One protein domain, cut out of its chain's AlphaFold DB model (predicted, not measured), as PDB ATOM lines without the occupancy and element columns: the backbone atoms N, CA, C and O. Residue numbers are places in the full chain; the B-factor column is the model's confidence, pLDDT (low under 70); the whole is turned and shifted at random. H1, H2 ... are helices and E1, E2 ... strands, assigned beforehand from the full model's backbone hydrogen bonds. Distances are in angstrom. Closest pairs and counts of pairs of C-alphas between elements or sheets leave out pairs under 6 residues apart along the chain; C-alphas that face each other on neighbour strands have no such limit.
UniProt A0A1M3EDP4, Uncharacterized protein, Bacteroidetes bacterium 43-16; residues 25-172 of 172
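AT A GLANCE: This is residues 25 to 172 of the 172 residues of an uncharacterized protein of Bacteroidetes bacterium 43-16 (UniProt A0A1M3EDP4). A strongly twisted sheet of eight strands bends round the long helix H1, and the small hairpin E8 and E9 packs on its other side, over E5 and E7. The short helices H2 and H3 sit together near E1, E5 and E6. The 148 printed residues run E1 E2 H1 E3 E4 E5 E6 H2 E7 E8 E9 E10 H3, three helices and ten strands, mixed in class; the sheet is branched and its neighbour pairs are antiparallel. The whole is compact, with a radius of gyration of the C-alphas of 15.1 A and spans of 44 by 39 by 28 A.

IN THESE COORDINATES: Find C-alpha 26 at (-44.491, -1.073, 105.881), where E1 begins and runs to residue 32; E2 follows, residues 38 to 40. At C-alpha 44, (-42.418, -11.355, 96.165), H1 starts and runs 18.7 A to residue 56. Then come E3, residues 63 to 72, 24.4 A, which bends by 55 degrees at residue 66; E4, residues 78 to 86, 24.6 A; and E5, residues 91 to 99, 25.8 A. Read on through E6, residues 104 to 108, H2, 109 to 114, E7, 116 to 120, E8, 127 to 132, E9, 135 to 140, and E10, 149 to 153. H3, residues 164 to 171, ends at C-alpha 171, (-32.744, -7.688, 101.596).

HOW THE PARTS SIT: Look first at E5, which has E4 on one side and E6 and E7 on the other. E3 E4 E5 E6 form a meander, each strand the antiparallel neighbour of the one before: see N 67 and O 83, 2.9 A, N 84 and O 93, 2.9 A, and N 98 and O 106, 2.9 A. E5 and E7 are antiparallel neighbours, with N 94 and O 117 within hydrogen-bond range at 2.9 A; E7 and the edge strand E10 are antiparallel neighbours too, with N 118 and O 151 within hydrogen-bond range at 2.8 A. E1 has E6 on one side, N 29 and O 105 at 2.8 A, and E2 on the other, N 31 and O 39 at 2.9 A. E8 and E9 form a hairpin, N 130 and O 137 at 2.9 A; the closest C-alphas of E5 and E8, Ala 94 and Pro 129, are 6.2 A apart. H1 is on the branched sheet; its closest C-alphas with E5 are those of Phe 50 and Ile 93, 7.6 A. H2 touches H3 about perpendicular at 78 degrees, with the C-alphas of Ser 109 and Ile 165 closest at 4.7 A. In H1, H2 and H3 every O i to N i+4 pair is within hydrogen-bond range.

THE WHOLE: The C-alphas of Gln 144 and Thr 162, the two farthest apart, are 46.7 A apart. The printed part has no cut and no long link. Its mean pLDDT is 86.9; it is under 70 at residue 124, residues 141 to 147 and residues 155 to 161.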
ATOM      1  N   THR A  25     -42.496   2.592 106.284       86.00
ATOM      2  CA  THR A  25     -42.913   2.000 107.563       86.00
ATOM      3  C   THR A  25     -43.515   0.604 107.409       86.00
ATOM      4  O   THR A  25     -43.632  -0.131 108.394       86.00
ATOM      5  N   SER A  26     -43.878   0.217 106.182       93.00
ATOM      6  CA  SER A  26     -44.491  -1.073 105.881       93.00
ATOM      7  C   SER A  26     -44.137  -1.592 104.480       93.00
ATOM      8  O   SER A  26     -43.750  -0.850 103.572       93.00
ATOM      9  N   TYR A  27     -44.290  -2.903 104.310       95.69
ATOM     10  CA  TYR A  27     -44.403  -3.573 103.019       95.69
ATOM     11  C   TYR A  27     -45.846  -4.043 102.849       95.69
ATOM     12  O   TYR A  27     -46.289  -4.947 103.560       95.69
ATOM     13  N   VAL A  28     -46.582  -3.412 101.934       96.88
ATOM     14  CA  VAL A  28     -48.000  -3.703 101.691       96.88
ATOM     15  C   VAL A  28     -48.145  -5.072 101.032       96.88
ATOM     16  O   VAL A  28     -47.589  -5.317  99.964       96.88
ATOM     17  N   VAL A  29     -48.922  -5.950 101.661       97.50
ATOM     18  CA  VAL A  29     -49.190  -7.320 101.195       97.50
ATOM     19  C   VAL A  29     -50.635  -7.519 100.753       97.50
ATOM     20  O   VAL A  29     -50.928  -8.486 100.052       97.50
ATOM     21  N   ALA A  30     -51.536  -6.610 101.122       97.44
ATOM     22  CA  ALA A  30     -52.911  -6.607 100.649       97.44
ATOM     23  C   ALA A  30     -53.551  -5.217 100.759       97.44
ATOM     24  O   ALA A  30     -53.030  -4.336 101.442       97.44
ATOM     25  N   HIS A  31     -54.700  -5.057 100.108       96.50
ATOM     26  CA  HIS A  31     -55.611  -3.930 100.281       96.50
ATOM     27  C   HIS A  31     -57.004  -4.444 100.627       96.50
ATOM     28  O   HIS A  31     -57.488  -5.403 100.022       96.50
ATOM     29  N   GLN A  32     -57.663  -3.785 101.571       94.19
ATOM     30  CA  GLN A  32     -59.056  -4.021 101.903       94.19
ATOM     31  C   GLN A  32     -59.933  -2.968 101.225       94.19
ATOM     32  O   GLN A  32     -59.787  -1.767 101.444       94.19
ATOM     33  N   SER A  33     -60.862  -3.425 100.390       90.38
ATOM     34  CA  SER A  33     -61.839  -2.552  99.744       90.38
ATOM     35  C   SER A  33     -62.918  -2.083 100.730       90.38
ATOM     36  O   SER A  33     -63.139  -2.692 101.778       90.38
ATOM     37  N   ALA A  34     -63.676  -1.046 100.360       83.50
ATOM     38  CA  ALA A  34     -64.810  -0.558 101.155       83.50
ATOM     39  C   ALA A  34     -65.901  -1.626 101.401       83.50
ATOM     40  O   ALA A  34     -66.678  -1.502 102.345       83.50
ATOM     41  N   GLY A  35     -65.955  -2.677 100.573       84.06
ATOM     42  CA  GLY A  35     -66.848  -3.829 100.748       84.06
ATOM     43  C   GLY A  35     -66.309  -4.908 101.694       84.06
ATOM     44  O   GLY A  35     -66.962  -5.931 101.874       84.06
ATOM     45  N   GLY A  36     -65.123  -4.712 102.275       84.12
ATOM     46  CA  GLY A  36     -64.467  -5.668 103.166       84.12
ATOM     47  C   GLY A  36     -63.717  -6.797 102.454       84.12
ATOM     48  O   GLY A  36     -63.084  -7.607 103.126       84.12
ATOM     49  N   GLU A  37     -63.748  -6.846 101.120       91.38
ATOM     50  CA  GLU A  37     -62.966  -7.800 100.330       91.38
ATOM     51  C   GLU A  37     -61.475  -7.463 100.415       91.38
ATOM     52  O   GLU A  37     -61.090  -6.302 100.232       91.38
ATOM     53  N   ILE A  38     -60.651  -8.482 100.677       94.38
ATOM     54  CA  ILE A  38     -59.197  -8.362 100.759       94.38
ATOM     55  C   ILE A  38     -58.577  -8.841  99.448       94.38
ATOM     56  O   ILE A  38     -58.723 -10.002  99.069       94.38
ATOM     57  N   GLN A  39     -57.828  -7.960  98.794       96.00
ATOM     58  CA  GLN A  39     -57.069  -8.258  97.587       96.00
ATOM     59  C   GLN A  39     -55.576  -8.317  97.911       96.00
ATOM     60  O   GLN A  39     -55.008  -7.347  98.411       96.00
ATOM     61  N   LEU A  40     -54.929  -9.447  97.615       97.12
ATOM     62  CA  LEU A  40     -53.482  -9.589  97.787       97.12
ATOM     63  C   LEU A  40     -52.723  -8.684  96.808       97.12
ATOM     64  O   LEU A  40     -53.065  -8.597  95.628       97.12
ATOM     65  N   SER A  41     -51.670  -8.050  97.314       96.81
ATOM     66  CA  SER A  41     -50.720  -7.242  96.544       96.81
ATOM     67  C   SER A  41     -49.552  -8.108  96.045       96.81
ATOM     68  O   SER A  41     -49.590  -9.338  96.118       96.81
ATOM     69  N   ASP A  42     -48.486  -7.486  95.530       96.81
ATOM     70  CA  ASP A  42     -47.234  -8.201  95.274       96.81
ATOM     71  C   ASP A  42     -46.682  -8.794  96.580       96.81
ATOM     72  O   ASP A  42     -46.468  -8.080  97.558       96.81
ATOM     73  N   LEU A  43     -46.440 -10.106  96.578       97.62
ATOM     74  CA  LEU A  43     -45.930 -10.863  97.722       97.62
ATOM     75  C   LEU A  43     -44.479 -11.321  97.538       97.62
ATOM     76  O   LEU A  43     -44.010 -12.144  98.318       97.62
ATOM     77  N   THR A  44     -43.761 -10.854  96.514       97.19
ATOM     78  CA  THR A  44     -42.418 -11.355  96.165       97.19
ATOM     79  C   THR A  44     -41.453 -11.329  97.356       97.19
ATOM     80  O   THR A  44     -40.860 -12.362  97.686       97.19
ATOM     81  N   LYS A  45     -41.364 -10.202  98.078       95.62
ATOM     82  CA  LYS A  45     -40.473 -10.084  99.247       95.62
ATOM     83  C   LYS A  45     -40.931 -10.979 100.399       95.62
ATOM     84  O   LYS A  45     -40.123 -11.677 101.008       95.62
ATOM     85  N   ALA A  46     -42.239 -11.025 100.663       96.62
ATOM     86  CA  ALA A  46     -42.812 -11.879 101.707       96.62
ATOM     87  C   ALA A  46     -42.571 -13.375 101.427       96.62
ATOM     88  O   ALA A  46     -42.205 -14.120 102.336       96.62
ATOM     89  N   LYS A  47     -42.695 -13.809 100.166       97.25
ATOM     90  CA  LYS A  47     -42.385 -15.174  99.720       97.25
ATOM     91  C   LYS A  47     -40.915 -15.519  99.950       97.25
ATOM     92  O   LYS A  47     -40.619 -16.571 100.514       97.25
ATOM     93  N   HIS A  48     -39.995 -14.633  99.563       95.69
ATOM     94  CA  HIS A  48     -38.566 -14.824  99.827       95.69
ATOM     95  C   HIS A  48     -38.255 -14.882 101.327       95.69
ATOM     96  O   HIS A  48     -37.487 -15.743 101.762       95.69
ATOM     97  N   TYR A  49     -38.879 -14.017 102.125       95.12
ATOM     98  CA  TYR A  49     -38.724 -14.023 103.574       95.12
ATOM     99  C   TYR A  49     -39.209 -15.337 104.198       95.12
ATOM    100  O   TYR A  49     -38.458 -15.982 104.928       95.12
ATOM    101  N   PHE A  50     -40.416 -15.797 103.853       96.25
ATOM    102  CA  PHE A  50     -40.961 -17.069 104.342       96.25
ATOM    103  C   PHE A  50     -40.105 -18.266 103.931       96.25
ATOM    104  O   PHE A  50     -39.851 -19.143 104.755       96.25
ATOM    105  N   LYS A  51     -39.583 -18.276 102.700       95.62
ATOM    106  CA  LYS A  51     -38.633 -19.302 102.259       95.62
ATOM    107  C   LYS A  51     -37.399 -19.352 103.166       95.62
ATOM    108  O   LYS A  51     -37.028 -20.426 103.628       95.62
ATOM    109  N   ARG A  52     -36.796 -18.201 103.486       93.44
ATOM    110  CA  ARG A  52     -35.644 -18.145 104.406       93.44
ATOM    111  C   ARG A  52     -35.987 -18.600 105.821       93.44
ATOM    112  O   ARG A  52     -35.170 -19.244 106.472       93.44
ATOM    113  N   VAL A  53     -37.182 -18.268 106.297       93.38
ATOM    114  CA  VAL A  53     -37.683 -18.714 107.600       93.38
ATOM    115  C   VAL A  53     -37.789 -20.246 107.651       93.38
ATOM    116  O   VAL A  53     -37.318 -20.846 108.619       93.38
ATOM    117  N   LEU A  54     -38.314 -20.888 106.600       93.81
ATOM    118  CA  LEU A  54     -38.363 -22.353 106.492       93.81
ATOM    119  C   LEU A  54     -36.966 -22.984 106.401       93.81
ATOM    120  O   LEU A  54     -36.689 -23.953 107.109       93.81
ATOM    121  N   GLU A  55     -36.065 -22.404 105.602       92.94
ATOM    122  CA  GLU A  55     -34.668 -22.856 105.491       92.94
ATOM    123  C   GLU A  55     -33.962 -22.843 106.858       92.94
ATOM    124  O   GLU A  55     -33.323 -23.827 107.236       92.94
ATOM    125  N   ASN A  56     -34.133 -21.773 107.644       90.31
ATOM    126  CA  ASN A  56     -33.584 -21.671 109.000       90.31
ATOM    127  C   ASN A  56     -34.176 -22.716 109.957       90.31
ATOM    128  O   ASN A  56     -33.472 -23.225 110.831       90.31
ATOM    129  N   ALA A  57     -35.455 -23.056 109.782       89.88
ATOM    130  CA  ALA A  57     -36.121 -24.129 110.516       89.88
ATOM    131  C   ALA A  57     -35.771 -25.536 109.993       89.88
ATOM    132  O   ALA A  57     -36.251 -26.524 110.546       89.88
ATOM    133  N   LYS A  58     -34.921 -25.644 108.956       92.56
ATOM    134  CA  LYS A  58     -34.559 -26.894 108.266       92.56
ATOM    135  C   LYS A  58     -35.769 -27.631 107.675       92.56
ATOM    136  O   LYS A  58     -35.772 -28.858 107.603       92.56
ATOM    137  N   ILE A  59     -36.781 -26.883 107.238       92.06
ATOM    138  CA  ILE A  59     -37.980 -27.400 106.573       92.06
ATOM    139  C   ILE A  59     -37.805 -27.227 105.061       92.06
ATOM    140  O   ILE A  59     -37.516 -26.128 104.594       92.06
ATOM    141  N   GLN A  60     -37.959 -28.314 104.300       92.69
ATOM    142  CA  GLN A  60     -37.744 -28.350 102.842       92.69
ATOM    143  C   GLN A  60     -39.052 -28.323 102.036       92.69
ATOM    144  O   GLN A  60     -39.103 -28.788 100.901       92.69
ATOM    145  N   ASP A  61     -40.115 -27.787 102.627       93.50
ATOM    146  CA  ASP A  61     -41.421 -27.679 101.989       93.50
ATOM    147  C   ASP A  61     -41.566 -26.381 101.176       93.50
ATOM    148  O   ASP A  61     -41.012 -25.334 101.520       93.50
ATOM    149  N   GLU A  62     -42.366 -26.437 100.108       95.31
ATOM    150  CA  GLU A  62     -42.700 -25.277  99.282       95.31
ATOM    151  C   GLU A  62     -44.092 -24.730  99.626       95.31
ATOM    152  O   GLU A  62     -45.100 -25.441  99.603       95.31
ATOM    153  N   LEU A  63     -44.150 -23.431  99.921       96.62
ATOM    154  CA  LEU A  63     -45.396 -22.716 100.177       96.62
ATOM    155  C   LEU A  63     -46.030 -22.303  98.852       96.62
ATOM    156  O   LEU A  63     -45.431 -21.560  98.077       96.62
ATOM    157  N   SER A  64     -47.264 -22.736  98.622       96.06
ATOM    158  CA  SER A  64     -47.975 -22.497  97.363       96.06
ATOM    159  C   SER A  64     -49.198 -21.598  97.528       96.06
ATOM    160  O   SER A  64     -49.568 -20.894  96.592       96.06
ATOM    161  N   ASN A  65     -49.796 -21.565  98.719       97.31
ATOM    162  CA  ASN A  65     -51.016 -20.812  98.991       97.31
ATOM    163  C   ASN A  65     -50.723 -19.702  99.992       97.31
ATOM    164  O   ASN A  65     -50.097 -19.973 101.013       97.31
ATOM    165  N   PHE A  66     -51.168 -18.481  99.696       98.00
ATOM    166  CA  PHE A  66     -51.001 -17.291 100.531       98.00
ATOM    167  C   PHE A  66     -52.357 -16.614 100.693       98.00
ATOM    168  O   PHE A  66     -53.111 -16.513  99.730       98.00
ATOM    169  N   GLU A  67     -52.655 -16.142 101.896       97.19
ATOM    170  CA  GLU A  67     -53.931 -15.515 102.232       97.19
ATOM    171  C   GLU A  67     -53.770 -14.547 103.410       97.19
ATOM    172  O   GLU A  67     -52.879 -14.711 104.249       97.19
ATOM    173  N   ILE A  68     -54.659 -13.554 103.488       96.88
ATOM    174  CA  ILE A  68     -54.867 -12.786 104.716       96.88
ATOM    175  C   ILE A  68     -56.020 -13.420 105.478       96.88
ATOM    176  O   ILE A  68     -57.119 -13.555 104.943       96.88
ATOM    177  N   VAL A  69     -55.784 -13.772 106.737       93.75
ATOM    178  CA  VAL A  69     -56.830 -14.295 107.618       93.75
ATOM    179  C   VAL A  69     -57.005 -13.409 108.833       93.75
ATOM    180  O   VAL A  69     -56.035 -12.968 109.441       93.75
ATOM    181  N   SER A  70     -58.263 -13.170 109.191       91.62
ATOM    182  CA  SER A  70     -58.634 -12.485 110.425       91.62
ATOM    183  C   SER A  70     -58.975 -13.520 111.487       91.62
ATOM    184  O   SER A  70     -59.877 -14.334 111.287       91.62
ATOM    185  N   ILE A  71     -58.269 -13.491 112.612       88.00
ATOM    186  CA  ILE A  71     -58.561 -14.328 113.776       88.00
ATOM    187  C   ILE A  71     -59.002 -13.454 114.955       88.00
ATOM    188  O   ILE A  71     -58.518 -12.330 115.092       88.00
ATOM    189  N   PRO A  72     -59.919 -13.919 115.820       83.00
ATOM    190  CA  PRO A  72     -60.273 -13.177 117.023       83.00
ATOM    191  C   PRO A  72     -59.047 -13.011 117.923       83.00
ATOM    192  O   PRO A  72     -58.335 -13.983 118.169       83.00
ATOM    193  N   ASN A  73     -58.817 -11.807 118.444       80.62
ATOM    194  CA  ASN A  73     -57.904 -11.607 119.564       80.62
ATOM    195  C   ASN A  73     -58.681 -11.541 120.890       80.62
ATOM    196  O   ASN A  73     -59.894 -11.324 120.915       80.62
ATOM    197  N   ASP A  74     -57.984 -11.682 122.016       76.62
ATOM    198  CA  ASP A  74     -58.623 -11.736 123.344       76.62
ATOM    199  C   ASP A  74     -59.188 -10.381 123.803       76.62
ATOM    200  O   ASP A  74     -59.885 -10.311 124.811       76.62
ATOM    201  N   THR A  75     -58.906  -9.302 123.066       76.44
ATOM    202  CA  THR A  75     -59.474  -7.960 123.294       76.44
ATOM    203  C   THR A  75     -60.745  -7.703 122.480       76.44
ATOM    204  O   THR A  75     -61.293  -6.605 122.535       76.44
ATOM    205  N   GLY A  76     -61.215  -8.690 121.710       73.81
ATOM    206  CA  GLY A  76     -62.392  -8.572 120.847       73.81
ATOM    207  C   GLY A  76     -62.140  -7.856 119.515       73.81
ATOM    208  O   GLY A  76     -63.078  -7.683 118.741       73.81
ATOM    209  N   LYS A  77     -60.895  -7.461 119.215       80.06
ATOM    210  CA  LYS A  77     -60.500  -6.973 117.887       80.06
ATOM    211  C   LYS A  77     -60.024  -8.145 117.027       80.06
ATOM    212  O   LYS A  77     -59.458  -9.110 117.535       80.06
ATOM    213  N   ALA A  78     -60.245  -8.077 115.720       83.56
ATOM    214  CA  ALA A  78     -59.643  -9.040 114.810       83.56
ATOM    215  C   ALA A  78     -58.137  -8.765 114.696       83.56
ATOM    216  O   ALA A  78     -57.710  -7.616 114.606       83.56
ATOM    217  N   LEU A  79     -57.344  -9.827 114.717       89.44
ATOM    218  CA  LEU A  79     -55.929  -9.813 114.394       89.44
ATOM    219  C   LEU A  79     -55.754 -10.391 112.993       89.44
ATOM    220  O   LEU A  79     -56.320 -11.440 112.684       89.44
ATOM    221  N   GLN A  80     -54.988  -9.706 112.152       93.88
ATOM    222  CA  GLN A  80     -54.778 -10.108 110.767       93.88
ATOM    223  C   GLN A  80     -53.428 -10.790 110.599       93.88
ATOM    224  O   GLN A  80     -52.403 -10.327 111.102       93.88
ATOM    225  N   LEU A  81     -53.431 -11.901 109.872       95.31
ATOM    226  CA  LEU A  81     -52.247 -12.690 109.573       95.31
ATOM    227  C   LEU A  81     -52.061 -12.795 108.071       95.31
ATOM    228  O   LEU A  81     -52.994 -13.198 107.379       95.31
ATOM    229  N   LEU A  82     -50.842 -12.553 107.591       97.38
ATOM    230  CA  LEU A  82     -50.417 -13.140 106.328       97.38
ATOM    231  C   LEU A  82     -50.025 -14.584 106.617       97.38
ATOM    232  O   LEU A  82     -49.017 -14.846 107.281       97.38
ATOM    233  N   ARG A  83     -50.844 -15.510 106.129       96.75
ATOM    234  CA  ARG A  83     -50.657 -16.946 106.293       96.75
ATOM    235  C   ARG A  83     -50.312 -17.569 104.952       96.75
ATOM    236  O   ARG A  83     -50.873 -17.199 103.925       96.75
ATOM    237  N   ALA A  84     -49.405 -18.534 104.974       97.31
ATOM    238  CA  ALA A  84     -49.144 -19.383 103.831       97.31
ATOM    239  C   ALA A  84     -49.110 -20.852 104.231       97.31
ATOM    240  O   ALA A  84     -48.879 -21.184 105.396       97.31
ATOM    241  N   HIS A  85     -49.347 -21.732 103.266       95.62
ATOM    242  CA  HIS A  85     -49.265 -23.168 103.490       95.62
ATOM    243  C   HIS A  85     -48.849 -23.937 102.239       95.62
ATOM    244  O   HIS A  85     -48.970 -23.463 101.102       95.62
ATOM    245  N   THR A  86     -48.365 -25.153 102.465       94.75
ATOM    246  CA  THR A  86     -48.055 -26.120 101.408       94.75
ATOM    247  C   THR A  86     -49.327 -26.620 100.736       94.75
ATOM    248  O   THR A  86     -50.419 -26.573 101.310       94.75
ATOM    249  N   SER A  87     -49.205 -27.180  99.534       91.94
ATOM    250  CA  SER A  87     -50.350 -27.782  98.834       91.94
ATOM    251  C   SER A  87     -50.998 -28.919  99.635       91.94
ATOM    252  O   SER A  87     -52.212 -29.094  99.578       91.94
ATOM    253  N   ALA A  88     -50.201 -29.657 100.416       89.56
ATOM    254  CA  ALA A  88     -50.670 -30.751 101.262       89.56
ATOM    255  C   ALA A  88     -51.225 -30.298 102.627       89.56
ATOM    256  O   ALA A  88     -51.714 -31.141 103.374       89.56
ATOM    257  N   LYS A  89     -51.161 -28.997 102.961       89.31
ATOM    258  CA  LYS A  89     -51.614 -28.425 104.248       89.31
ATOM    259  C   LYS A  89     -50.941 -29.038 105.490       89.31
ATOM    260  O   LYS A  89     -51.450 -28.927 106.600       89.31
ATOM    261  N   ASN A  90     -49.774 -29.649 105.313       89.12
ATOM    262  CA  ASN A  90     -48.958 -30.209 106.391       89.12
ATOM    263  C   ASN A  90     -48.079 -29.147 107.075       89.12
ATOM    264  O   ASN A  90     -47.736 -29.296 108.243       89.12
ATOM    265  N   VAL A  91     -47.755 -28.051 106.377       93.25
ATOM    266  CA  VAL A  91     -47.022 -26.910 106.940       93.25
ATOM    267  C   VAL A  91     -47.816 -25.634 106.720       93.25
ATOM    268  O   VAL A  91     -48.162 -25.296 105.587       93.25
ATOM    269  N   TYR A  92     -48.046 -24.911 107.810       94.94
ATOM    270  CA  TYR A  92     -48.553 -23.549 107.823       94.94
ATOM    271  C   TYR A  92     -47.499 -22.614 108.398       94.94
ATOM    272  O   TYR A  92     -46.807 -22.945 109.356       94.94
ATOM    273  N   ILE A  93     -47.416 -21.414 107.843       96.06
ATOM    274  CA  ILE A  93     -46.551 -20.342 108.322       96.06
ATOM    275  C   ILE A  93     -47.368 -19.057 108.416       96.06
ATOM    276  O   ILE A  93     -48.204 -18.796 107.548       96.06
ATOM    277  N   ALA A  94     -47.171 -18.262 109.463       96.62
ATOM    278  CA  ALA A  94     -47.888 -17.004 109.620       96.62
ATOM    279  C   ALA A  94     -47.041 -15.914 110.268       96.62
ATOM    280  O   ALA A  94     -46.275 -16.161 111.202       96.62
ATOM    281  N   ILE A  95     -47.255 -14.692 109.793       95.88
ATOM    282  CA  ILE A  95     -46.777 -13.458 110.408       95.88
ATOM    283  C   ILE A  95     -47.968 -12.525 110.622       95.88
ATOM    284  O   ILE A  95     -48.898 -12.492 109.815       95.88
ATOM    285  N   GLU A  96     -47.949 -11.771 111.714       95.12
ATOM    286  CA  GLU A  96     -48.943 -10.725 111.952       95.12
ATOM    287  C   GLU A  96     -48.737  -9.565 110.977       95.12
ATOM    288  O   GLU A  96     -47.605  -9.142 110.732       95.12
ATOM    289  N   VAL A  97     -49.830  -9.040 110.437       95.81
ATOM    290  CA  VAL A  97     -49.845  -7.864 109.566       95.81
ATOM    291  C   VAL A  97     -50.736  -6.791 110.171       95.81
ATOM    292  O   VAL A  97     -51.630  -7.085 110.964       95.81
ATOM    293  N   PHE A  98     -50.458  -5.541 109.822       94.31
ATOM    294  CA  PHE A  98     -51.118  -4.384 110.411       94.31
ATOM    295  C   PHE A  98     -51.787  -3.548 109.332       94.31
ATOM    296  O   PHE A  98     -51.223  -3.353 108.253       94.31
ATOM    297  N   GLU A  99     -52.973  -3.048 109.657       92.62
ATOM    298  CA  GLU A  99     -53.671  -2.065 108.839       92.62
ATOM    299  C   GLU A  99     -52.908  -0.734 108.860       92.62
ATOM    300  O   GLU A  99     -52.487  -0.247 109.914       92.62
ATOM    301  N   GLY A 100     -52.703  -0.177 107.672       88.44
ATOM    302  CA  GLY A 100     -52.149   1.143 107.423       88.44
ATOM    303  C   GLY A 100     -53.229   2.138 107.003       88.44
ATOM    304  O   GLY A 100     -54.416   1.984 107.294       88.44
ATOM    305  N   GLU A 101     -52.811   3.190 106.306       87.12
ATOM    306  CA  GLU A 101     -53.735   4.171 105.740       87.12
ATOM    307  C   GLU A 101     -54.453   3.595 104.509       87.12
ATOM    308  O   GLU A 101     -53.956   2.690 103.844       87.12
ATOM    309  N   ASN A 102     -55.641   4.117 104.189       88.69
ATOM    310  CA  ASN A 102     -56.385   3.779 102.963       88.69
ATOM    311  C   ASN A 102     -56.704   2.281 102.767       88.69
ATOM    312  O   ASN A 102     -56.866   1.827 101.636       88.69
ATOM    313  N   GLY A 103     -56.822   1.516 103.857       90.44
ATOM    314  CA  GLY A 103     -57.130   0.083 103.795       90.44
ATOM    315  C   GLY A 103     -55.944  -0.789 103.376       90.44
ATOM    316  O   GLY A 103     -56.139  -1.951 103.029       90.44
ATOM    317  N   GLU A 104     -54.721  -0.259 103.385       95.38
ATOM    318  CA  GLU A 104     -53.515  -1.064 103.197       95.38
ATOM    319  C   GLU A 104     -53.319  -2.030 104.367       95.38
ATOM    320  O   GLU A 104     -53.540  -1.681 105.523       95.38
ATOM    321  N   ILE A 105     -52.852  -3.241 104.080       96.31
ATOM    322  CA  ILE A 105     -52.465  -4.233 105.086       96.31
ATOM    323  C   ILE A 105     -51.018  -4.620 104.801       96.31
ATOM    324  O   ILE A 105     -50.689  -5.049 103.690       96.31
ATOM    325  N   GLY A 106     -50.136  -4.464 105.789       97.06
ATOM    326  CA  GLY A 106     -48.696  -4.574 105.575       97.06
ATOM    327  C   GLY A 106     -47.919  -5.307 106.662       97.06
ATOM    328  O   GLY A 106     -48.307  -5.359 107.830       97.06
ATOM    329  N   ILE A 107     -46.765  -5.841 106.259       96.25
ATOM    330  CA  ILE A 107     -45.698  -6.260 107.172       96.25
ATOM    331  C   ILE A 107     -44.997  -4.993 107.664       96.25
ATOM    332  O   ILE A 107     -44.559  -4.177 106.855       96.25
ATOM    333  N   THR A 108     -44.878  -4.831 108.979       94.44
ATOM    334  CA  THR A 108     -44.219  -3.680 109.616       94.44
ATOM    335  C   THR A 108     -43.041  -4.135 110.474       94.44
ATOM    336  O   THR A 108     -42.817  -5.332 110.674       94.44
ATOM    337  N   SER A 109     -42.306  -3.191 111.069       91.75
ATOM    338  CA  SER A 109     -41.303  -3.526 112.091       91.75
ATOM    339  C   SER A 109     -41.909  -4.336 113.243       91.75
ATOM    340  O   SER A 109     -41.285  -5.283 113.704       91.75
ATOM    341  N   ALA A 110     -43.147  -4.042 113.662       91.06
ATOM    342  CA  ALA A 110     -43.820  -4.795 114.723       91.06
ATOM    343  C   ALA A 110     -44.109  -6.252 114.320       91.06
ATOM    344  O   ALA A 110     -44.022  -7.144 115.164       91.06
ATOM    345  N   SER A 111     -44.400  -6.513 113.040       92.62
ATOM    346  CA  SER A 111     -44.537  -7.872 112.499       92.62
ATOM    347  C   SER A 111     -43.232  -8.654 112.668       92.62
ATOM    348  O   SER A 111     -43.196  -9.739 113.250       92.62
ATOM    349  N   LEU A 112     -42.130  -8.060 112.205       90.94
ATOM    350  CA  LEU A 112     -40.802  -8.677 112.168       90.94
ATOM    351  C   LEU A 112     -40.202  -8.845 113.575       90.94
ATOM    352  O   LEU A 112     -39.554  -9.851 113.866       90.94
ATOM    353  N   THR A 113     -40.477  -7.904 114.483       88.25
ATOM    354  CA  THR A 113     -40.075  -7.965 115.897       88.25
ATOM    355  C   THR A 113     -40.859  -8.991 116.705       88.25
ATOM    356  O   THR A 113     -40.414  -9.348 117.792       88.25
ATOM    357  N   GLN A 114     -41.988  -9.501 116.221       84.81
ATOM    358  CA  GLN A 114     -42.691 -10.615 116.867       84.81
ATOM    359  C   GLN A 114     -42.269 -11.957 116.273       84.81
ATOM    360  O   GLN A 114     -42.100 -12.934 117.003       84.81
ATOM    361  N   GLY A 115     -41.940 -11.958 114.984       86.69
ATOM    362  CA  GLY A 115     -41.448 -13.115 114.261       86.69
ATOM    363  C   GLY A 115     -42.563 -13.914 113.613       86.69
ATOM    364  O   GLY A 115     -43.700 -13.460 113.501       86.69
ATOM    365  N   VAL A 116     -42.196 -15.103 113.153       92.75
ATOM    366  CA  VAL A 116     -43.041 -15.955 112.328       92.75
ATOM    367  C   VAL A 116     -43.297 -17.263 113.063       92.75
ATOM    368  O   VAL A 116     -42.371 -17.875 113.599       92.75
ATOM    369  N   LEU A 117     -44.555 -17.689 113.079       94.44
ATOM    370  CA  LEU A 117     -44.951 -18.990 113.596       94.44
ATOM    371  C   LEU A 117     -45.024 -19.993 112.442       94.44
ATOM    372  O   LEU A 117     -45.691 -19.732 111.442       94.44
ATOM    373  N   ILE A 118     -44.379 -21.144 112.606       95.06
ATOM    374  CA  ILE A 118     -44.521 -22.311 111.739       95.06
ATOM    375  C   ILE A 118     -45.246 -23.400 112.529       95.06
ATOM    376  O   ILE A 118     -44.823 -23.775 113.624       95.06
ATOM    377  N   CYS A 119     -46.310 -23.926 111.936       93.31
ATOM    378  CA  CYS A 119     -47.033 -25.092 112.412       93.31
ATOM    379  C   CYS A 119     -46.834 -26.231 111.423       93.31
ATOM    380  O   CYS A 119     -47.235 -26.120 110.265       93.31
ATOM    381  N   ASN A 120     -46.208 -27.313 111.875       90.88
ATOM    382  CA  ASN A 120     -45.935 -28.492 111.064       90.88
ATOM    383  C   ASN A 120     -46.645 -29.710 111.663       90.88
ATOM    384  O   ASN A 120     -46.608 -29.934 112.874       90.88
ATOM    385  N   THR A 121     -47.304 -30.491 110.820       87.19
ATOM    386  CA  THR A 121     -48.001 -31.707 111.220       87.19
ATOM    387  C   THR A 121     -47.954 -32.757 110.124       87.19
ATOM    388  O   THR A 121     -47.901 -32.452 108.938       87.19
ATOM    389  N   SER A 122     -48.024 -34.022 110.523       80.94
ATOM    390  CA  SER A 122     -48.245 -35.142 109.612       80.94
ATOM    391  C   SER A 122     -49.730 -35.402 109.323       80.94
ATOM    392  O   SER A 122     -50.043 -36.295 108.536       80.94
ATOM    393  N   CYS A 123     -50.650 -34.657 109.948       77.25
ATOM    394  CA  CYS A 123     -52.090 -34.848 109.783       77.25
ATOM    395  C   CYS A 123     -52.654 -34.053 108.593       77.25
ATOM    396  O   CYS A 123     -52.213 -32.947 108.293       77.25
ATOM    397  N   THR A 124     -53.665 -34.611 107.926       69.94
ATOM    398  CA  THR A 124     -54.309 -34.014 106.739       69.94
ATOM    399  C   THR A 124     -55.215 -32.826 107.061       69.94
ATOM    400  O   THR A 124     -55.457 -31.987 106.195       69.94
ATOM    401  N   GLU A 125     -55.720 -32.755 108.294       74.19
ATOM    402  CA  GLU A 125     -56.532 -31.644 108.814       74.19
ATOM    403  C   GLU A 125     -55.676 -30.380 109.020       74.19
ATOM    404  O   GLU A 125     -56.187 -29.262 108.954       74.19
ATOM    405  N   GLY A 126     -54.359 -30.553 109.173       75.88
ATOM    406  CA  GLY A 126     -53.408 -29.471 109.361       75.88
ATOM    407  C   GLY A 126     -53.354 -28.944 110.796       75.88
ATOM    408  O   GLY A 126     -54.120 -29.321 111.684       75.88
ATOM    409  N   CYS A 127     -52.407 -28.041 111.020       86.50
ATOM    410  CA  CYS A 127     -52.301 -27.258 112.240       86.50
ATOM    411  C   CYS A 127     -52.302 -25.785 111.895       86.50
ATOM    412  O   CYS A 127     -51.474 -25.340 111.099       86.50
ATOM    413  N   LEU A 128     -53.184 -25.014 112.525       90.25
ATOM    414  CA  LEU A 128     -53.334 -23.611 112.170       90.25
ATOM    415  C   LEU A 128     -52.571 -22.711 113.147       90.25
ATOM    416  O   LEU A 128     -52.754 -22.854 114.361       90.25
ATOM    417  N   PRO A 129     -51.781 -21.753 112.633       91.00
ATOM    418  CA  PRO A 129     -51.217 -20.673 113.424       91.00
ATOM    419  C   PRO A 129     -52.334 -19.871 114.089       91.00
ATOM    420  O   PRO A 129     -53.240 -19.382 113.409       91.00
ATOM    421  N   VAL A 130     -52.261 -19.721 115.406       88.62
ATOM    422  CA  VAL A 130     -53.161 -18.871 116.187       88.62
ATOM    423  C   VAL A 130     -52.357 -17.994 117.133       88.62
ATOM    424  O   VAL A 130     -51.222 -18.306 117.496       88.62
ATOM    425  N   LYS A 131     -52.954 -16.882 117.550       83.69
ATOM    426  CA  LYS A 131     -52.358 -15.991 118.536       83.69
ATOM    427  C   LYS A 131     -53.378 -15.687 119.621       83.69
ATOM    428  O   LYS A 131     -54.420 -15.110 119.332       83.69
ATOM    429  N   SER A 132     -53.079 -16.083 120.855       79.25
ATOM    430  CA  SER A 132     -53.908 -15.807 122.031       79.25
ATOM    431  C   SER A 132     -53.032 -15.249 123.141       79.25
ATOM    432  O   SER A 132     -51.905 -15.675 123.367       79.25
ATOM    433  N   LYS A 133     -53.540 -14.218 123.797       78.75
ATOM    434  CA  LYS A 133     -52.920 -13.397 124.838       78.75
ATOM    435  C   LYS A 133     -51.549 -12.867 124.424       78.75
ATOM    436  O   LYS A 133     -50.614 -12.825 125.217       78.75
ATOM    437  N   GLY A 134     -51.432 -12.488 123.150       77.62
ATOM    438  CA  GLY A 134     -50.184 -12.017 122.545       77.62
ATOM    439  C   GLY A 134     -49.153 -13.115 122.267       77.62
ATOM    440  O   GLY A 134     -48.084 -12.804 121.751       77.62
ATOM    441  N   GLN A 135     -49.463 -14.379 122.559       84.50
ATOM    442  CA  GLN A 135     -48.573 -15.514 122.346       84.50
ATOM    443  C   GLN A 135     -48.991 -16.308 121.115       84.50
ATOM    444  O   GLN A 135     -50.168 -16.614 120.910       84.50
ATOM    445  N   TRP A 136     -48.002 -16.626 120.292       87.94
ATOM    446  CA  TRP A 136     -48.152 -17.538 119.172       87.94
ATOM    447  C   TRP A 136     -48.336 -18.960 119.678       87.94
ATOM    448  O   TRP A 136     -47.675 -19.359 120.629       87.94
ATOM    449  N   SER A 137     -49.235 -19.704 119.040       89.25
ATOM    450  CA  SER A 137     -49.315 -21.148 119.221       89.25
ATOM    451  C   SER A 137     -49.895 -21.844 117.997       89.25
ATOM    452  O   SER A 137     -50.571 -21.224 117.172       89.25
ATOM    453  N   CYS A 138     -49.654 -23.144 117.875       89.62
ATOM    454  CA  CYS A 138     -50.321 -23.962 116.869       89.62
ATOM    455  C   CYS A 138     -51.589 -24.606 117.432       89.62
ATOM    456  O   CYS A 138     -51.542 -25.420 118.355       89.62
ATOM    457  N   SER A 139     -52.742 -24.273 116.850       86.31
ATOM    458  CA  SER A 139     -53.994 -24.943 117.196       86.31
ATOM    459  C   SER A 139     -54.014 -26.351 116.598       86.31
ATOM    460  O   SER A 139     -53.847 -26.537 115.389       86.31
ATOM    461  N   ASN A 140     -54.187 -27.350 117.465       74.81
ATOM    462  CA  ASN A 140     -54.271 -28.741 117.052       74.81
ATOM    463  C   ASN A 140     -55.683 -29.032 116.530       74.81
ATOM    464  O   ASN A 140     -56.632 -29.060 117.312       74.81
ATOM    465  N   GLN A 141     -55.814 -29.237 115.218       68.19
ATOM    466  CA  GLN A 141     -57.048 -29.743 114.609       68.19
ATOM    467  C   GLN A 141     -56.986 -31.248 114.326       68.19
ATOM    468  O   GLN A 141     -57.960 -31.809 113.836       68.19
ATOM    469  N   CYS A 142     -55.871 -31.906 114.659       67.44
ATOM    470  CA  CYS A 142     -55.687 -33.321 114.399       67.44
ATOM    471  C   CYS A 142     -56.468 -34.157 115.426       67.44
ATOM    472  O   CYS A 142     -56.095 -34.238 116.600       67.44
ATOM    473  N   ASN A 143     -57.508 -34.861 114.976       61.78
ATOM    474  CA  ASN A 143     -58.294 -35.758 115.840       61.78
ATOM    475  C   ASN A 143     -57.514 -37.016 116.277       61.78
ATOM    476  O   ASN A 143     -57.937 -37.735 117.181       61.78
ATOM    477  N   GLN A 144     -56.374 -37.301 115.639       59.53
ATOM    478  CA  GLN A 144     -55.655 -38.577 115.753       59.53
ATOM    479  C   GLN A 144     -54.453 -38.572 116.714       59.53
ATOM    480  O   GLN A 144     -53.644 -39.494 116.691       59.53
ATOM    481  N   GLY A 145     -54.298 -37.551 117.564       55.69
ATOM    482  CA  GLY A 145     -53.207 -37.509 118.553       55.69
ATOM    483  C   GLY A 145     -51.801 -37.330 117.957       55.69
ATOM    484  O   GLY A 145     -50.819 -37.321 118.698       55.69
ATOM    485  N   SER A 146     -51.689 -37.147 116.639       61.78
ATOM    486  CA  SER A 146     -50.472 -36.688 115.972       61.78
ATOM    487  C   SER A 146     -50.158 -35.270 116.446       61.78
ATOM    488  O   SER A 146     -50.931 -34.342 116.203       61.78
ATOM    489  N   GLY A 147     -49.058 -35.131 117.186       67.69
ATOM    490  CA  GLY A 147     -48.652 -33.876 117.805       67.69
ATOM    491  C   GLY A 147     -48.359 -32.799 116.767       67.69
ATOM    492  O   GLY A 147     -47.675 -33.040 115.775       67.69
ATOM    493  N   CYS A 148     -48.872 -31.604 117.027       81.31
ATOM    494  CA  CYS A 148     -48.549 -30.432 116.245       81.31
ATOM    495  C   CYS A 148     -47.169 -29.904 116.636       81.31
ATOM    496  O   CYS A 148     -46.960 -29.564 117.803       81.31
ATOM    497  N   GLN A 149     -46.229 -29.823 115.694       84.69
ATOM    498  CA  GLN A 149     -44.944 -29.194 115.964       84.69
ATOM    499  C   GLN A 149     -45.062 -27.681 115.790       84.69
ATOM    500  O   GLN A 149     -45.388 -27.181 114.712       84.69
ATOM    501  N   GLU A 150     -44.742 -26.969 116.863       85.12
ATOM    502  CA  GLU A 150     -44.678 -25.517 116.914       85.12
ATOM    503  C   GLU A 150     -43.229 -25.042 116.806       85.12
ATOM    504  O   GLU A 150     -42.355 -25.501 117.545       85.12
ATOM    505  N   ILE A 151     -42.965 -24.112 115.887       83.31
ATOM    506  CA  ILE A 151     -41.664 -23.455 115.759       83.31
ATOM    507  C   ILE A 151     -41.899 -21.957 115.594       83.31
ATOM    508  O   ILE A 151     -42.406 -21.507 114.569       83.31
ATOM    509  N   ILE A 152     -41.489 -21.169 116.584       80.50
ATOM    510  CA  ILE A 152     -41.443 -19.708 116.474       80.50
ATOM    511  C   ILE A 152     -40.026 -19.330 116.065       80.50
ATOM    512  O   ILE A 152     -39.068 -19.614 116.783       80.50
ATOM    513  N   THR A 153     -39.873 -18.706 114.904       80.00
ATOM    514  CA  THR A 153     -38.553 -18.341 114.391       80.00
ATOM    515  C   THR A 153     -38.592 -17.056 113.577       80.00
ATOM    516  O   THR A 153     -39.641 -16.475 113.298       80.00
ATOM    517  N   ARG A 154     -37.405 -16.561 113.246       75.94
ATOM    518  CA  ARG A 154     -37.184 -15.390 112.401       75.94
ATOM    519  C   ARG A 154     -36.061 -15.726 111.439       75.94
ATOM    520  O   ARG A 154     -35.140 -16.473 111.782       75.94
ATOM    521  N   ALA A 155     -36.092 -15.150 110.244       68.56
ATOM    522  CA  ALA A 155     -34.875 -15.095 109.453       68.56
ATOM    523  C   ALA A 155     -33.943 -14.100 110.162       68.56
ATOM    524  O   ALA A 155     -34.212 -12.906 110.110       68.56
ATOM    525  N   TYR A 156     -32.949 -14.597 110.914       56.81
ATOM    526  CA  TYR A 156     -32.011 -13.783 111.700       56.81
ATOM    527  C   TYR A 156     -31.526 -12.564 110.902       56.81
ATOM    528  O   TYR A 156     -31.101 -12.687 109.746       56.81
ATOM    529  N   GLU A 157     -31.585 -11.409 111.555       51.81
ATOM    530  CA  GLU A 157     -31.068 -10.142 111.063       51.81
ATOM    531  C   GLU A 157     -29.964  -9.658 112.013       51.81
ATOM    532  O   GLU A 157     -30.203  -8.882 112.934       51.81
ATOM    533  N   GLU A 158     -28.739 -10.154 111.827       45.81
ATOM    534  CA  GLU A 158     -27.565  -9.374 112.229       45.81
ATOM    535  C   GLU A 158     -27.316  -8.330 111.147       45.81
ATOM    536  O   GLU A 158     -26.704  -8.620 110.115       45.81
ATOM    537  N   ASN A 159     -27.841  -7.118 111.326       52.50
ATOM    538  CA  ASN A 159     -27.573  -6.065 110.363       52.50
ATOM    539  C   ASN A 159     -27.566  -4.676 111.017       52.50
ATOM    540  O   ASN A 159     -28.320  -4.392 111.941       52.50
ATOM    541  N   ASN A 160     -26.726  -3.795 110.474       54.81
ATOM    542  CA  ASN A 160     -26.511  -2.412 110.916       54.81
ATOM    543  C   ASN A 160     -27.645  -1.442 110.500       54.81
ATOM    544  O   ASN A 160     -27.388  -0.253 110.318       54.81
ATOM    545  N   TYR A 161     -28.870  -1.929 110.275       61.97
ATOM    546  CA  TYR A 161     -29.991  -1.096 109.818       61.97
ATOM    547  C   TYR A 161     -30.721  -0.425 110.978       61.97
ATOM    548  O   TYR A 161     -30.734  -0.928 112.099       61.97
ATOM    549  N   THR A 162     -31.352   0.715 110.692       72.25
ATOM    550  CA  THR A 162     -32.042   1.524 111.702       72.25
ATOM    551  C   THR A 162     -33.334   0.857 112.187       72.25
ATOM    552  O   THR A 162     -33.651   0.954 113.373       72.25
ATOM    553  N   THR A 163     -34.056   0.141 111.314       82.81
ATOM    554  CA  THR A 163     -35.308  -0.558 111.659       82.81
ATOM    555  C   THR A 163     -35.424  -1.950 111.001       82.81
ATOM    556  O   THR A 163     -34.875  -2.161 109.916       82.81
ATOM    557  N   PRO A 164     -36.167  -2.912 111.599       85.25
ATOM    558  CA  PRO A 164     -36.411  -4.224 110.984       85.25
ATOM    559  C   PRO A 164     -37.112  -4.148 109.623       85.25
ATOM    560  O   PRO A 164     -36.804  -4.917 108.719       85.25
ATOM    561  N   ILE A 165     -38.055  -3.212 109.438       90.19
ATOM    562  CA  ILE A 165     -38.731  -3.076 108.142       90.19
ATOM    563  C   ILE A 165     -37.778  -2.600 107.045       90.19
ATOM    564  O   ILE A 165     -37.864  -3.084 105.918       90.19
ATOM    565  N   GLN A 166     -36.834  -1.714 107.367       86.69
ATOM    566  CA  GLN A 166     -35.809  -1.297 106.417       86.69
ATOM    567  C   GLN A 166     -34.942  -2.490 105.993       86.69
ATOM    568  O   GLN A 166     -34.763  -2.729 104.800       86.69
ATOM    569  N   ALA A 167     -34.473  -3.282 106.960       85.94
ATOM    570  CA  ALA A 167     -33.700  -4.490 106.700       85.94
ATOM    571  C   ALA A 167     -34.447  -5.485 105.794       85.94
ATOM    572  O   ALA A 167     -33.884  -5.978 104.812       85.94
ATOM    573  N   PHE A 168     -35.732  -5.717 106.072       89.19
ATOM    574  CA  PHE A 168     -36.599  -6.543 105.238       89.19
ATOM    575  C   PHE A 168     -36.708  -6.001 103.806       89.19
ATOM    576  O   PHE A 168     -36.554  -6.753 102.842       89.19
ATOM    577  N   LEU A 169     -36.965  -4.699 103.654       89.12
ATOM    578  CA  LEU A 169     -37.180  -4.066 102.354       89.12
ATOM    579  C   LEU A 169     -35.923  -4.037 101.485       89.12
ATOM    580  O   LEU A 169     -36.052  -4.084 100.263       89.12
ATOM    581  N   GLU A 170     -34.737  -3.932 102.077       86.81
ATOM    582  CA  GLU A 170     -33.479  -3.921 101.328       86.81
ATOM    583  C   GLU A 170     -33.016  -5.326 100.928       86.81
ATOM    584  O   GLU A 170     -32.440  -5.507  99.857       86.81
ATOM    585  N   LYS A 171     -33.267  -6.328 101.777       85.00
ATOM    586  CA  LYS A 171     -32.744  -7.688 101.596       85.00
ATOM    587  C   LYS A 171     -33.573  -8.563 100.658       85.00
ATOM    588  O   LYS A 171     -33.005  -9.427  99.987       85.00
ATOM    589  N   TYR A 172     -34.893  -8.407 100.679       85.44
ATOM    590  CA  TYR A 172     -35.847  -9.282  99.985       85.44
ATOM    591  C   TYR A 172     -36.491  -8.593  98.806       85.44
ATOM    592  O   TYR A 172     -36.890  -9.293  97.851       85.44
TER     593      TYR A 172